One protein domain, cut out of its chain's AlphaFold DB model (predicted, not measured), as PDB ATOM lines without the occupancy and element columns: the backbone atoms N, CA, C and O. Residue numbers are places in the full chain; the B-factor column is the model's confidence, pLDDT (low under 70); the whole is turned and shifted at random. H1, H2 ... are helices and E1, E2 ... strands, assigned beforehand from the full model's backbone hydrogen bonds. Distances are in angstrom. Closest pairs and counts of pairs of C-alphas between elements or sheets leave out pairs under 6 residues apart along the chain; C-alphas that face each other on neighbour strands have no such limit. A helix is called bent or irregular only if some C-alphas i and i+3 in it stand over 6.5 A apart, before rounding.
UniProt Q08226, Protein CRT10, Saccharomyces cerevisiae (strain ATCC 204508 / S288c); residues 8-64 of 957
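AT A GLANCE: This is residues 8 to 64 of the 957 residues of the protein "Protein CRT10" of Saccharomyces cerevisiae (strain ATCC 204508 / S288c) (UniProt Q08226). A long, bent ribbon of two antiparallel strands, E1 and E2, makes the body, with a short helix at each end. H1 stands at the end where E1 begins, and H2 lies in the loop that joins the strands at the other end, near E2. Residues 8 to 13, of which 12 and 13 belong to H1, stand free and stick out. The printed part has 57 residues, with two named helices and two named strands in the order H1, E1, H2, E2, and its class is mixed, helices and strands. The whole is loose, with a radius of gyration of the C-alphas of 14.7 A, and flat, spanning 40 by 32 by 16 A.

IN THESE COORDINATES: E2, the longest strand, runs over residues 46 to 58 and measures 25.0 A from first to last C-alpha; C-alpha 58 is at (105.477, 116.553, 122.264). E2 bends by 123 degrees at residue 49. E1 covers residues 22 to 31, is 22.7 A long and bends by 72 degrees at residue 28. H1, residues 12 to 18, is 10.1 A long and begins with C-alpha 12 at (116.880, 127.763, 114.334). H2, residues 35 to 40, is 8.6 A long and begins with C-alpha 35 at (120.430, 117.665, 133.020).

HOW THE PARTS SIT: E1 and E2 are antiparallel neighbours, with 162 degrees between their directions. C-alphas 22 and 58 face each other at 4.5 A near one end of the pair, and C-alphas 31 and 46 at 4.5 A near the other. Among the backbone pairs within hydrogen-bond range are N 23 and O 57 at 2.9 A and N 47 and O 30 at 2.8 A. H2 and E2 are near each other, with 6 pairs of C-alphas within 10 A. H1 and E1 have 1 pair of C-alphas within 8 A, their closest, those of Leu 17 and Ile 23, 7.2 A apart. H1 is apart from H2. H1 is also apart from E2. In H1 and H2 every O i to N i+4 pair is within hydrogen-bond range.

THE WHOLE: The C-alphas farthest apart are those of Gly 42 and Asn 63, at 42.9 A. The printed part has no cut. The links from H1 to E1, from E1 to H2 and from H2 to E2 are tight, with 3, 3 and 5 residues between the elements. The mean pLDDT of the printed part is 80.2, and confidence is low, under 70, at residues 8 to 10 and 60 to 64.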
ATOM      1  N   GLU A   8     114.285 138.797 113.271       39.45
ATOM      2  CA  GLU A   8     115.169 138.636 114.446       39.45
ATOM      3  C   GLU A   8     114.548 137.890 115.655       39.45
ATOM      4  O   GLU A   8     115.109 137.910 116.743       39.45
ATOM      5  N   ASN A   9     113.416 137.194 115.505       44.87
ATOM      6  CA  ASN A   9     112.753 136.464 116.599       44.87
ATOM      7  C   ASN A   9     112.489 134.975 116.300       44.87
ATOM      8  O   ASN A   9     111.618 134.370 116.925       44.87
ATOM      9  N   ASP A  10     113.210 134.362 115.360       54.87
ATOM     10  CA  ASP A  10     113.066 132.927 115.072       54.87
ATOM     11  C   ASP A  10     114.444 132.256 114.972       54.87
ATOM     12  O   ASP A  10     114.998 132.084 113.887       54.87
ATOM     13  N   ASP A  11     115.001 131.916 116.137       81.56
ATOM     14  CA  ASP A  11     116.175 131.048 116.278       81.56
ATOM     15  C   ASP A  11     115.915 129.669 115.628       81.56
ATOM     16  O   ASP A  11     114.787 129.160 115.660       81.56
ATOM     17  N   LEU A  12     116.948 129.051 115.046       87.31
ATOM     18  CA  LEU A  12     116.880 127.763 114.334       87.31
ATOM     19  C   LEU A  12     116.242 126.666 115.200       87.31
ATOM     20  O   LEU A  12     115.404 125.889 114.734       87.31
ATOM     21  N   PHE A  13     116.564 126.665 116.493       90.64
ATOM     22  CA  PHE A  13     115.977 125.756 117.471       90.64
ATOM     23  C   PHE A  13     114.457 125.935 117.594       90.64
ATOM     24  O   PHE A  13     113.712 124.958 117.649       90.64
ATOM     25  N   THR A  14     113.960 127.174 117.566       89.21
ATOM     26  CA  THR A  14     112.517 127.461 117.652       89.21
ATOM     27  C   THR A  14     111.765 126.927 116.431       89.21
ATOM     28  O   THR A  14     110.662 126.390 116.575       89.21
ATOM     29  N   ARG A  15     112.359 127.007 115.233       84.80
ATOM     30  CA  ARG A  15     111.799 126.385 114.018       84.80
ATOM     31  C   ARG A  15     111.736 124.870 114.139       84.80
ATOM     32  O   ARG A  15     110.705 124.279 113.821       84.80
ATOM     33  N   TRP A  16     112.808 124.264 114.642       88.22
ATOM     34  CA  TRP A  16     112.887 122.823 114.865       88.22
ATOM     35  C   TRP A  16     111.853 122.326 115.891       88.22
ATOM     36  O   TRP A  16     111.201 121.308 115.658       88.22
ATOM     37  N   LEU A  17     111.614 123.070 116.979       88.50
ATOM     38  CA  LEU A  17     110.552 122.760 117.949       88.50
ATOM     39  C   LEU A  17     109.160 122.795 117.300       88.50
ATOM     40  O   LEU A  17     108.372 121.856 117.444       88.50
ATOM     41  N   LYS A  18     108.864 123.867 116.551       83.82
ATOM     42  CA  LYS A  18     107.576 124.048 115.860       83.82
ATOM     43  C   LYS A  18     107.316 122.942 114.840       83.82
ATOM     44  O   LYS A  18     106.191 122.454 114.765       83.82
ATOM     45  N   SER A  19     108.339 122.513 114.096       80.14
ATOM     46  CA  SER A  19     108.197 121.483 113.057       80.14
ATOM     47  C   SER A  19     107.807 120.103 113.597       80.14
ATOM     48  O   SER A  19     107.469 119.230 112.807       80.14
ATOM     49  N   ARG A  20     107.894 119.897 114.916       80.67
ATOM     50  CA  ARG A  20     107.619 118.635 115.627       80.67
ATOM     51  C   ARG A  20     106.510 118.770 116.671       80.67
ATOM     52  O   ARG A  20     106.315 117.870 117.485       80.67
ATOM     53  N   ALA A  21     105.822 119.915 116.684       81.40
ATOM     54  CA  ALA A  21     104.821 120.263 117.689       81.40
ATOM     55  C   ALA A  21     105.331 120.103 119.139       81.40
ATOM     56  O   ALA A  21     104.601 119.646 120.022       81.40
ATOM     57  N   ILE A  22     106.592 120.475 119.384       85.61
ATOM     58  CA  ILE A  22     107.193 120.443 120.720       85.61
ATOM     59  C   ILE A  22     106.862 121.745 121.440       85.61
ATOM     60  O   ILE A  22     107.106 122.838 120.927       85.61
ATOM     61  N   ILE A  23     106.330 121.620 122.651       85.52
ATOM     62  CA  ILE A  23     106.000 122.748 123.519       85.52
ATOM     63  C   ILE A  23     106.795 122.689 124.819       85.52
ATOM     64  O   ILE A  23     107.361 121.659 125.174       85.52
ATOM     65  N   GLN A  24     106.815 123.804 125.541       87.27
ATOM     66  CA  GLN A  24     107.442 123.922 126.855       87.27
ATOM     67  C   GLN A  24     106.396 124.260 127.921       87.27
ATOM     68  O   GLN A  24     105.468 125.023 127.645       87.27
ATOM     69  N   ARG A  25     106.555 123.742 129.143       83.90
ATOM     70  CA  ARG A  25     105.723 124.085 130.310       83.90
ATOM     71  C   ARG A  25     106.531 124.172 131.589       83.90
ATOM     72  O   ARG A  25     107.545 123.501 131.722       83.90
ATOM     73  N   ALA A  26     106.054 124.975 132.533       88.53
ATOM     74  CA  ALA A  26     106.602 124.998 133.881       88.53
ATOM     75  C   ALA A  26     106.148 123.749 134.653       88.53
ATOM     76  O   ALA A  26     104.957 123.449 134.696       88.53
ATOM     77  N   VAL A  27     107.095 123.037 135.256       86.56
ATOM     78  CA  VAL A  27     106.854 121.885 136.132       86.56
ATOM     79  C   VAL A  27     107.555 122.147 137.451       86.56
ATOM     80  O   VAL A  27     108.721 122.536 137.445       86.56
ATOM     81  N   SER A  28     106.847 121.923 138.555       88.07
ATOM     82  CA  SER A  28     107.380 122.027 139.913       88.07
ATOM     83  C   SER A  28     107.586 120.631 140.488       88.07
ATOM     84  O   SER A  28     106.636 119.853 140.542       88.07
ATOM     85  N   THR A  29     108.805 120.299 140.906       86.36
ATOM     86  CA  THR A  29     109.133 118.975 141.459       86.36
ATOM     87  C   THR A  29     110.273 119.061 142.474       86.36
ATOM     88  O   THR A  29     111.082 119.988 142.423       86.36
ATOM     89  N   ARG A  30     110.346 118.088 143.390       82.39
ATOM     90  CA  ARG A  30     111.538 117.834 144.221       82.39
ATOM     91  C   ARG A  30     112.463 116.794 143.596       82.39
ATOM     92  O   ARG A  30     113.671 116.872 143.796       82.39
ATOM     93  N   GLU A  31     111.911 115.851 142.832       83.24
ATOM     94  CA  GLU A  31     112.670 114.865 142.062       83.24
ATOM     95  C   GLU A  31     112.817 115.361 140.617       83.24
ATOM     96  O   GLU A  31     111.849 115.427 139.853       83.24
ATOM     97  N   CYS A  32     114.026 115.779 140.261       83.15
ATOM     98  CA  CYS A  32     114.355 116.439 139.013       83.15
ATOM     99  C   CYS A  32     115.429 115.654 138.252       83.15
ATOM    100  O   CYS A  32     116.560 115.512 138.711       83.15
ATOM    101  N   PHE A  33     115.074 115.192 137.055       87.06
ATOM    102  CA  PHE A  33     116.002 114.565 136.107       87.06
ATOM    103  C   PHE A  33     116.303 115.505 134.933       87.06
ATOM    104  O   PHE A  33     116.533 115.075 133.805       87.06
ATOM    105  N   ASP A  34     116.262 116.811 135.180       91.17
ATOM    106  CA  ASP A  34     116.812 117.785 134.251       91.17
ATOM    107  C   ASP A  34     118.338 117.709 134.265       91.17
ATOM    108  O   ASP A  34     118.938 117.666 135.340       91.17
ATOM    109  N   SER A  35     118.974 117.752 133.094       90.39
ATOM    110  CA  SER A  35     120.430 117.665 133.020       90.39
ATOM    111  C   SER A  35     121.128 118.783 133.794       90.39
ATOM    112  O   SER A  35     122.075 118.511 134.518       90.39
ATOM    113  N   GLU A  36     120.683 120.037 133.715       90.35
ATOM    114  CA  GLU A  36     121.372 121.131 134.417       90.35
ATOM    115  C   GLU A  36     121.132 121.115 135.918       90.35
ATOM    116  O   GLU A  36     122.076 121.342 136.672       90.35
ATOM    117  N   VAL A  37     119.912 120.808 136.360       89.39
ATOM    118  CA  VAL A  37     119.628 120.663 137.796       89.39
ATOM    119  C   VAL A  37     120.411 119.493 138.382       89.39
ATOM    120  O   VAL A  37     121.019 119.651 139.437       89.39
ATOM    121  N   PHE A  38     120.460 118.356 137.685       86.12
ATOM    122  CA  PHE A  38     121.228 117.185 138.104       86.12
ATOM    123  C   PHE A  38     122.728 117.480 138.194       86.12
ATOM    124  O   PHE A  38     123.402 117.053 139.127       86.12
ATOM    125  N   LEU A  39     123.279 118.231 137.239       86.08
ATOM    126  CA  LEU A  39     124.684 118.629 137.290       86.08
ATOM    127  C   LEU A  39     124.943 119.656 138.407       86.08
ATOM    128  O   LEU A  39     125.937 119.542 139.122       86.08
ATOM    129  N   ALA A  40     124.039 120.618 138.607       85.77
ATOM    130  CA  ALA A  40     124.146 121.640 139.651       85.77
ATOM    131  C   ALA A  40     123.969 121.081 141.073       85.77
ATOM    132  O   ALA A  40     124.559 121.612 142.013       85.77
ATOM    133  N   SER A  41     123.197 120.003 141.241       80.32
ATOM    134  CA  SER A  41     123.044 119.293 142.516       80.32
ATOM    135  C   SER A  41     124.230 118.382 142.837       80.32
ATOM    136  O   SER A  41     124.259 117.783 143.911       80.32
ATOM    137  N   GLY A  42     125.201 118.257 141.925       75.29
ATOM    138  CA  GLY A  42     126.262 117.269 142.025       75.29
ATOM    139  C   GLY A  42     125.693 115.856 141.932       75.29
ATOM    140  O   GLY A  42     125.855 115.078 142.859       75.29
ATOM    141  N   GLY A  43     124.983 115.520 140.857       75.05
ATOM    142  CA  GLY A  43     124.577 114.147 140.533       75.05
ATOM    143  C   GLY A  43     123.398 113.573 141.330       75.05
ATOM    144  O   GLY A  43     123.107 112.378 141.214       75.05
ATOM    145  N   TRP A  44     122.709 114.392 142.128       77.54
ATOM    146  CA  TRP A  44     121.537 113.974 142.900       77.54
ATOM    147  C   TRP A  44     120.246 114.369 142.187       77.54
ATOM    148  O   TRP A  44     120.043 115.530 141.834       77.54
ATOM    149  N   ASN A  45     119.339 113.412 142.006       77.87
ATOM    150  CA  ASN A  45     118.041 113.669 141.385       77.87
ATOM    151  C   ASN A  45     117.022 114.296 142.354       77.87
ATOM    152  O   ASN A  45     116.029 114.860 141.910       77.87
ATOM    153  N   ILE A  46     117.242 114.216 143.670       80.51
ATOM    154  CA  ILE A  46     116.377 114.838 144.677       80.51
ATOM    155  C   ILE A  46     116.987 116.160 145.122       80.51
ATOM    156  O   ILE A  46     118.156 116.241 145.495       80.51
ATOM    157  N   THR A  47     116.157 117.193 145.117       78.57
ATOM    158  CA  THR A  47     116.505 118.548 145.538       78.57
ATOM    159  C   THR A  47     115.835 118.873 146.874       78.57
ATOM    160  O   THR A  47     114.762 118.356 147.187       78.57
ATOM    161  N   ASN A  48     116.480 119.710 147.696       80.67
ATOM    162  CA  ASN A  48     115.978 120.060 149.035       80.67
ATOM    163  C   ASN A  48     114.712 120.933 148.995       80.67
ATOM    164  O   ASN A  48     113.963 120.995 149.968       80.67
ATOM    165  N   GLU A  49     114.481 121.621 147.879       85.71
ATOM    166  CA  GLU A  49     113.392 122.571 147.680       85.71
ATOM    167  C   GLU A  49     112.604 122.197 146.424       85.71
ATOM    168  O   GLU A  49     113.103 121.503 145.546       85.71
ATOM    169  N   ILE A  50     111.354 122.650 146.326       87.63
ATOM    170  CA  ILE A  50     110.581 122.480 145.093       87.63
ATOM    171  C   ILE A  50     111.162 123.428 144.043       87.63
ATOM    172  O   ILE A  50     111.152 124.642 144.239       87.63
ATOM    173  N   ILE A  51     111.621 122.883 142.919       87.30
ATOM    174  CA  ILE A  51     112.158 123.667 141.806       87.30
ATOM    175  C   ILE A  51     111.127 123.709 140.686       87.30
ATOM    176  O   ILE A  51     110.612 122.670 140.271       87.30
ATOM    177  N   THR A  52     110.858 124.910 140.172       90.77
ATOM    178  CA  THR A  52     110.039 125.116 138.975       90.77
ATOM    179  C   THR A  52     110.926 125.351 137.762       90.77
ATOM    180  O   THR A  52     111.709 126.299 137.729       90.77
ATOM    181  N   LEU A  53     110.776 124.526 136.732       89.99
ATOM    182  CA  LEU A  53     111.600 124.577 135.525       89.99
ATOM    183  C   LEU A  53     110.777 124.351 134.259       89.99
ATOM    184  O   LEU A  53     109.675 123.805 134.300       89.99
ATOM    185  N   LYS A  54     111.313 124.793 133.119       89.70
ATOM    186  CA  LYS A  54     110.670 124.633 131.811       89.70
ATOM    187  C   LYS A  54     110.990 123.254 131.237       89.70
ATOM    188  O   LYS A  54     112.103 123.046 130.772       89.70
ATOM    189  N   LYS A  55     110.013 122.348 131.220       89.40
ATOM    190  CA  LYS A  55     110.108 121.008 130.627       89.40
ATOM    191  C   LYS A  55     109.502 120.977 129.220       89.40
ATOM    192  O   LYS A  55     108.513 121.664 128.962       89.40
ATOM    193  N   TYR A  56     110.095 120.192 128.316       90.17
ATOM    194  CA  TYR A  56     109.644 120.028 126.927       90.17
ATOM    195  C   TYR A  56     108.741 118.799 126.776       90.17
ATOM    196  O   TYR A  56     109.000 117.775 127.402       90.17
ATOM    197  N   TYR A  57     107.724 118.903 125.919       85.34
ATOM    198  CA  TYR A  57     106.721 117.866 125.651       85.34
ATOM    199  C   TYR A  57     106.355 117.833 124.167       85.34
ATOM    200  O   TYR A  57     106.336 118.887 123.527       85.34
ATOM    201  N   GLN A  58     106.007 116.664 123.626       82.68
ATOM    202  CA  GLN A  58     105.477 116.553 122.264       82.68
ATOM    203  C   GLN A  58     103.944 116.584 122.291       82.68
ATOM    204  O   GLN A  58     103.299 115.850 123.040       82.68
ATOM    205  N   LEU A  59     103.319 117.409 121.451       76.13
ATOM    206  CA  LEU A  59     101.866 117.367 121.267       76.13
ATOM    207  C   LEU A  59     101.473 116.190 120.360       76.13
ATOM    208  O   LEU A  59     101.822 116.170 119.181       76.13
ATOM    209  N   LYS A  60     100.689 115.241 120.886       66.77
ATOM    210  CA  LYS A  60     100.072 114.162 120.097       66.77
ATOM    211  C   LYS A  60      98.677 114.595 119.630       66.77
ATOM    212  O   LYS A  60      97.764 114.715 120.443       66.77
ATOM    213  N   TRP A  61      98.502 114.847 118.332       57.46
ATOM    214  CA  TRP A  61      97.189 115.150 117.741       57.46
ATOM    215  C   TRP A  61      96.499 113.859 117.261       57.46
ATOM    216  O   TRP A  61      97.166 113.052 116.619       57.46
ATOM    217  N   PRO A  62      95.175 113.670 117.469       50.50
ATOM    218  CA  PRO A  62      94.449 112.471 117.020       50.50
ATOM    219  C   PRO A  62      94.503 112.222 115.503       50.50
ATOM    220  O   PRO A  62      94.379 111.087 115.061       50.50
ATOM    221  N   ASN A  63      94.698 113.286 114.712       45.72
ATOM    222  CA  ASN A  63      94.699 113.265 113.249       45.72
ATOM    223  C   ASN A  63      96.018 113.825 112.691       45.72
ATOM    224  O   ASN A  63      96.009 114.802 111.941       45.72
ATOM    225  N   SER A  64      97.167 113.262 113.066       45.99
ATOM    226  CA  SER A  64      98.483 113.697 112.573       45.99
ATOM    227  C   SER A  64      98.740 113.335 111.096       45.99
ATOM    228  O   SER A  64      99.800 112.830 110.748       45.99
TER     229      SER A  64